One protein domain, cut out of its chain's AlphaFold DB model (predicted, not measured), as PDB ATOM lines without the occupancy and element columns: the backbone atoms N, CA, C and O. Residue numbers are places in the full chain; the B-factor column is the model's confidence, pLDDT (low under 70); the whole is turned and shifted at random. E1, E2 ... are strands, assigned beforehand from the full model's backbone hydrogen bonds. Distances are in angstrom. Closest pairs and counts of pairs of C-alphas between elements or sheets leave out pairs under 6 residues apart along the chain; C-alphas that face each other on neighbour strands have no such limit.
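What this domain is: This is residues 101 to 151 of the 151 residues of an uncharacterized protein of Fasciola hepatica (UniProt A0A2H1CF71). With little regular structure, this is a small twisted sheet of four short strands folding back and forth, led into by a long stretch with no named element, residues 101 to 119, with a tail, residues 142 to 151, beyond edge strand E4. The 51 printed residues hold no named helix; the antiparallel order is E1, E2, E3, E4, a meander, each strand the antiparallel neighbour of the one before. The class is all strand, with 15 residues in named elements. The whole is compact, radius of gyration of the C-alphas 10.4 A, spans 29 by 23 by 15 A.

How they stand to each other: E1, residues 120 to 122, and E2, residues 125 to 127, form a hairpin at 161 degrees; N 122 and O 125 are 2.9 A apart, within hydrogen-bond range. E2 and E3, residues 131 to 134, form a hairpin at 165 degrees, with N 126 and O 133 at 2.8 A. E3 and E4, residues 137 to 141, form a hairpin at 154 degrees, with N 132 and O 140 at 2.8 A. E1 and E4 are apart.

Where its parts are: E1 begins at C-alpha 120 (295.558, 270.153, 162.873) and spans 6.9 A, E2 6.5 A, E3 10.3 A. E4 spans 11.3 A, ending at C-alpha 141 (306.951, 262.649, 156.352).

The domain as a whole: The farthest C-alphas, Trp 106 and Pro 151, are 30.4 A apart. The printed part has no cut, and the three links between strands are tight. Residues 143 to 151 have pLDDT under 70.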
ATOM      1  N   PRO A 101     300.296 266.089 169.161       78.94
ATOM      2  CA  PRO A 101     300.478 264.932 170.022       78.94
ATOM      3  C   PRO A 101     301.298 263.842 169.315       78.94
ATOM      4  O   PRO A 101     301.227 263.689 168.098       78.94
ATOM      5  N   TRP A 102     302.065 263.075 170.093       72.12
ATOM      6  CA  TRP A 102     302.782 261.884 169.607       72.12
ATOM      7  C   TRP A 102     301.957 260.601 169.733       72.12
ATOM      8  O   TRP A 102     302.290 259.596 169.108       72.12
ATOM      9  N   ASP A 103     300.888 260.641 170.527       84.12
ATOM     10  CA  ASP A 103     299.990 259.514 170.748       84.12
ATOM     11  C   ASP A 103     298.815 259.559 169.771       84.12
ATOM     12  O   ASP A 103     298.297 260.630 169.437       84.12
ATOM     13  N   GLU A 104     298.391 258.382 169.310       87.94
ATOM     14  CA  GLU A 104     297.249 258.265 168.409       87.94
ATOM     15  C   GLU A 104     295.942 258.587 169.142       87.94
ATOM     16  O   GLU A 104     295.688 258.134 170.260       87.94
ATOM     17  N   THR A 105     295.073 259.333 168.469       89.00
ATOM     18  CA  THR A 105     293.696 259.590 168.890       89.00
ATOM     19  C   THR A 105     292.725 259.111 167.810       89.00
ATOM     20  O   THR A 105     293.104 258.748 166.691       89.00
ATOM     21  N   TRP A 106     291.430 259.132 168.120       88.12
ATOM     22  CA  TRP A 106     290.393 258.810 167.138       88.12
ATOM     23  C   TRP A 106     290.391 259.782 165.935       88.12
ATOM     24  O   TRP A 106     290.077 259.359 164.825       88.12
ATOM     25  N   THR A 107     290.800 261.043 166.129       89.50
ATOM     26  CA  THR A 107     290.904 262.101 165.098       89.50
ATOM     27  C   THR A 107     292.313 262.348 164.565       89.50
ATOM     28  O   THR A 107     292.468 263.044 163.561       89.50
ATOM     29  N   PHE A 108     293.335 261.766 165.190       90.44
ATOM     30  CA  PHE A 108     294.733 261.941 164.820       90.44
ATOM     31  C   PHE A 108     295.488 260.616 164.946       90.44
ATOM     32  O   PHE A 108     296.043 260.284 165.988       90.44
ATOM     33  N   ASN A 109     295.490 259.831 163.870       91.06
ATOM     34  CA  ASN A 109     296.126 258.515 163.823       91.06
ATOM     35  C   ASN A 109     296.750 258.239 162.451       91.06
ATOM     36  O   ASN A 109     296.560 258.991 161.492       91.06
ATOM     37  N   LYS A 110     297.489 257.129 162.360       89.94
ATOM     38  CA  LYS A 110     298.265 256.742 161.170       89.94
ATOM     39  C   LYS A 110     297.422 256.442 159.931       89.94
ATOM     40  O   LYS A 110     297.969 256.429 158.832       89.94
ATOM     41  N   ASN A 111     296.120 256.201 160.092       92.31
ATOM     42  CA  ASN A 111     295.223 255.868 158.985       92.31
ATOM     43  C   ASN A 111     294.665 257.116 158.282       92.31
ATOM     44  O   ASN A 111     294.040 256.999 157.229       92.31
ATOM     45  N   LEU A 112     294.880 258.306 158.848       92.62
ATOM     46  CA  LEU A 112     294.456 259.574 158.264       92.62
ATOM     47  C   LEU A 112     295.606 260.195 157.461       92.62
ATOM     48  O   LEU A 112     296.751 260.245 157.912       92.62
ATOM     49  N   SER A 113     295.296 260.693 156.264       93.06
ATOM     50  CA  SER A 113     296.260 261.379 155.398       93.06
ATOM     51  C   SER A 113     295.606 262.509 154.605       93.06
ATOM     52  O   SER A 113     294.385 262.533 154.412       93.06
ATOM     53  N   GLY A 114     296.420 263.468 154.154       91.25
ATOM     54  CA  GLY A 114     295.960 264.565 153.309       91.25
ATOM     55  C   GLY A 114     294.796 265.334 153.924       91.25
ATOM     56  O   GLY A 114     294.838 265.740 155.085       91.25
ATOM     57  N   THR A 115     293.726 265.513 153.154       93.69
ATOM     58  CA  THR A 115     292.550 266.280 153.593       93.69
ATOM     59  C   THR A 115     291.698 265.572 154.650       93.69
ATOM     60  O   THR A 115     290.760 266.181 155.158       93.69
ATOM     61  N   MET A 116     291.990 264.308 154.985       93.31
ATOM     62  CA  MET A 116     291.311 263.594 156.075       93.31
ATOM     63  C   MET A 116     291.815 264.017 157.462       93.31
ATOM     64  O   MET A 116     291.125 263.793 158.451       93.31
ATOM     65  N   CYS A 117     292.993 264.641 157.549       91.56
ATOM     66  CA  CYS A 117     293.546 265.148 158.803       91.56
ATOM     67  C   CYS A 117     292.965 266.532 159.102       91.56
ATOM     68  O   CYS A 117     293.481 267.552 158.646       91.56
ATOM     69  N   THR A 118     291.859 266.569 159.841       88.75
ATOM     70  CA  THR A 118     291.113 267.810 160.099       88.75
ATOM     71  C   THR A 118     291.467 268.473 161.426       88.75
ATOM     72  O   THR A 118     291.223 269.669 161.572       88.75
ATOM     73  N   GLU A 119     292.055 267.730 162.368       89.62
ATOM     74  CA  GLU A 119     292.343 268.220 163.720       89.62
ATOM     75  C   GLU A 119     293.386 269.346 163.718       89.62
ATOM     76  O   GLU A 119     293.175 270.397 164.324       89.62
ATOM     77  N   PHE A 120     294.477 269.174 162.967       88.44
ATOM     78  CA  PHE A 120     295.558 270.153 162.873       88.44
ATOM     79  C   PHE A 120     295.677 270.687 161.447       88.44
ATOM     80  O   PHE A 120     296.504 270.241 160.648       88.44
ATOM     81  N   LYS A 121     294.831 271.669 161.131       87.62
ATOM     82  CA  LYS A 121     294.768 272.311 159.815       87.62
ATOM     83  C   LYS A 121     295.155 273.786 159.882       87.62
ATOM     84  O   LYS A 121     294.780 274.501 160.809       87.62
ATOM     85  N   ALA A 122     295.867 274.258 158.863       83.75
ATOM     86  CA  ALA A 122     296.222 275.664 158.701       83.75
ATOM     87  C   ALA A 122     296.092 276.095 157.232       83.75
ATOM     88  O   ALA A 122     297.022 275.961 156.441       83.75
ATOM     89  N   GLY A 123     294.925 276.620 156.847       84.88
ATOM     90  CA  GLY A 123     294.629 276.897 155.437       84.88
ATOM     91  C   GLY A 123     294.558 275.597 154.636       84.88
ATOM     92  O   GLY A 123     293.842 274.682 155.030       84.88
ATOM     93  N   ASP A 124     295.315 275.487 153.546       87.88
ATOM     94  CA  ASP A 124     295.406 274.256 152.746       87.88
ATOM     95  C   ASP A 124     296.371 273.207 153.332       87.88
ATOM     96  O   ASP A 124     296.497 272.111 152.788       87.88
ATOM     97  N   TRP A 125     297.035 273.515 154.447       87.69
ATOM     98  CA  TRP A 125     297.965 272.609 155.114       87.69
ATOM     99  C   TRP A 125     297.246 271.680 156.082       87.69
ATOM    100  O   TRP A 125     296.539 272.151 156.973       87.69
ATOM    101  N   ASN A 126     297.491 270.380 155.953       91.00
ATOM    102  CA  ASN A 126     296.974 269.349 156.845       91.00
ATOM    103  C   ASN A 126     298.160 268.654 157.526       91.00
ATOM    104  O   ASN A 126     299.007 268.053 156.858       91.00
ATOM    105  N   LEU A 127     298.251 268.779 158.850       89.50
ATOM    106  CA  LEU A 127     299.268 268.114 159.654       89.50
ATOM    107  C   LEU A 127     298.664 266.796 160.143       89.50
ATOM    108  O   LEU A 127     297.683 266.782 160.882       89.50
ATOM    109  N   CYS A 128     299.235 265.694 159.675       90.25
ATOM    110  CA  CYS A 128     298.802 264.333 159.954       90.25
ATOM    111  C   CYS A 128     299.779 263.637 160.901       90.25
ATOM    112  O   CYS A 128     300.929 264.056 161.053       90.25
ATOM    113  N   PHE A 129     299.352 262.500 161.454       87.19
ATOM    114  CA  PHE A 129     300.193 261.693 162.336       87.19
ATOM    115  C   PHE A 129     301.517 261.282 161.677       87.19
ATOM    116  O   PHE A 129     302.544 261.283 162.339       87.19
ATOM    117  N   ASN A 130     301.512 260.974 160.374       86.31
ATOM    118  CA  ASN A 130     302.703 260.510 159.648       86.31
ATOM    119  C   ASN A 130     303.480 261.623 158.926       86.31
ATOM    120  O   ASN A 130     304.618 261.401 158.515       86.31
ATOM    121  N   GLY A 131     302.889 262.805 158.737       86.88
ATOM    122  CA  GLY A 131     303.557 263.863 157.989       86.88
ATOM    123  C   GLY A 131     302.724 265.109 157.735       86.88
ATOM    124  O   GLY A 131     301.617 265.272 158.245       86.88
ATOM    125  N   VAL A 132     303.264 265.983 156.895       87.81
ATOM    126  CA  VAL A 132     302.656 267.241 156.463       87.81
ATOM    127  C   VAL A 132     302.173 267.107 155.027       87.81
ATOM    128  O   VAL A 132     302.899 266.644 154.145       87.81
ATOM    129  N   TYR A 133     300.953 267.573 154.790       89.25
ATOM    130  CA  TYR A 133     300.315 267.567 153.485       89.25
ATOM    131  C   TYR A 133     299.887 268.980 153.104       89.25
ATOM    132  O   TYR A 133     299.382 269.735 153.936       89.25
ATOM    133  N   TYR A 134     300.032 269.317 151.827       87.62
ATOM    134  CA  TYR A 134     299.384 270.479 151.230       87.62
ATOM    135  C   TYR A 134     298.240 269.977 150.358       87.62
ATOM    136  O   TYR A 134     298.446 269.272 149.362       87.62
ATOM    137  N   LYS A 135     297.007 270.290 150.759       89.12
ATOM    138  CA  LYS A 135     295.792 269.640 150.259       89.12
ATOM    139  C   LYS A 135     295.928 268.126 150.453       89.12
ATOM    140  O   LYS A 135     296.140 267.673 151.575       89.12
ATOM    141  N   ASN A 136     295.843 267.353 149.374       90.94
ATOM    142  CA  ASN A 136     295.995 265.901 149.412       90.94
ATOM    143  C   ASN A 136     297.393 265.415 148.991       90.94
ATOM    144  O   ASN A 136     297.595 264.220 148.809       90.94
ATOM    145  N   LYS A 137     298.348 266.330 148.777       88.94
ATOM    146  CA  LYS A 137     299.710 265.981 148.365       88.94
ATOM    147  C   LYS A 137     300.618 265.914 149.582       88.94
ATOM    148  O   LYS A 137     300.666 266.872 150.353       88.94
ATOM    149  N   THR A 138     301.339 264.808 149.728       87.50
ATOM    150  CA  THR A 138     302.403 264.681 150.727       87.50
ATOM    151  C   THR A 138     303.488 265.699 150.424       87.50
ATOM    152  O   THR A 138     303.927 265.826 149.283       87.50
ATOM    153  N   VAL A 139     303.884 266.439 151.450       81.88
ATOM    154  CA  VAL A 139     304.947 267.439 151.370       81.88
ATOM    155  C   VAL A 139     306.148 267.005 152.196       81.88
ATOM    156  O   VAL A 139     307.278 267.223 151.782       81.88
ATOM    157  N   ALA A 140     305.903 266.373 153.341       78.19
ATOM    158  CA  ALA A 140     306.944 265.774 154.154       78.19
ATOM    159  C   ALA A 140     306.389 264.646 155.017       78.19
ATOM    160  O   ALA A 140     305.228 264.694 155.426       78.19
ATOM    161  N   LEU A 141     307.234 263.678 155.355       81.12
ATOM    162  CA  LEU A 141     306.951 262.649 156.352       81.12
ATOM    163  C   LEU A 141     307.863 262.846 157.564       81.12
ATOM    164  O   LEU A 141     309.025 263.215 157.417       81.12
ATOM    165  N   TRP A 142     307.347 262.601 158.771       73.38
ATOM    166  CA  TRP A 142     308.135 262.783 159.998       73.38
ATOM    167  C   TRP A 142     309.257 261.747 160.146       73.38
ATOM    168  O   TRP A 142     310.216 261.984 160.875       73.38
ATOM    169  N   THR A 143     309.110 260.591 159.494       63.69
ATOM    170  CA  THR A 143     309.966 259.405 159.648       63.69
ATOM    171  C   THR A 143     311.015 259.242 158.553       63.69
ATOM    172  O   THR A 143     311.846 258.345 158.662       63.69
ATOM    173  N   GLU A 144     310.984 260.045 157.487       57.53
ATOM    174  CA  GLU A 144     312.018 259.970 156.453       57.53
ATOM    175  C   GLU A 144     313.316 260.599 156.986       57.53
ATOM    176  O   GLU A 144     313.342 261.745 157.432       57.53
ATOM    177  N   GLU A 145     314.390 259.800 156.985       46.84
ATOM    178  CA  GLU A 145     315.705 260.051 157.605       46.84
ATOM    179  C   GLU A 145     316.411 261.329 157.136       46.84
ATOM    180  O   GLU A 145     317.379 261.782 157.749       46.84
ATOM    181  N   ALA A 146     315.931 261.940 156.064       41.44
ATOM    182  CA  ALA A 146     316.440 263.194 155.572       41.44
ATOM    183  C   ALA A 146     315.473 264.293 155.987       41.44
ATOM    184  O   ALA A 146     314.382 264.404 155.432       41.44
ATOM    185  N   GLY A 147     315.872 265.064 157.003       46.44
ATOM    186  CA  GLY A 147     315.061 266.127 157.581       46.44
ATOM    187  C   GLY A 147     314.320 266.890 156.500       46.44
ATOM    188  O   GLY A 147     314.963 267.540 155.692       46.44
ATOM    189  N   LEU A 148     312.997 266.739 156.482       43.59
ATOM    190  CA  LEU A 148     312.113 267.312 155.480       43.59
ATOM    191  C   LEU A 148     312.769 267.401 154.079       43.59
ATOM    192  O   LEU A 148     313.110 268.490 153.611       43.59
ATOM    193  N   GLN A 149     313.011 266.264 153.421       38.31
ATOM    194  CA  GLN A 149     313.339 266.277 151.994       38.31
ATOM    195  C   GLN A 149     312.104 266.724 151.215       38.31
ATOM    196  O   GLN A 149     311.234 265.938 150.852       38.31
ATOM    197  N   PHE A 150     312.015 268.034 151.026       43.75
ATOM    198  CA  PHE A 150     310.992 268.654 150.211       43.75
ATOM    199  C   PHE A 150     311.383 268.515 148.733       43.75
ATOM    200  O   PHE A 150     312.536 268.803 148.403       43.75
ATOM    201  N   PRO A 151     310.469 268.055 147.861       38.50
ATOM    202  CA  PRO A 151     310.718 267.975 146.424       38.50
ATOM    203  C   PRO A 151     311.004 269.340 145.786       38.50
ATOM    204  O   PRO A 151     310.504 270.369 146.305       38.50
TER     205      PRO A 151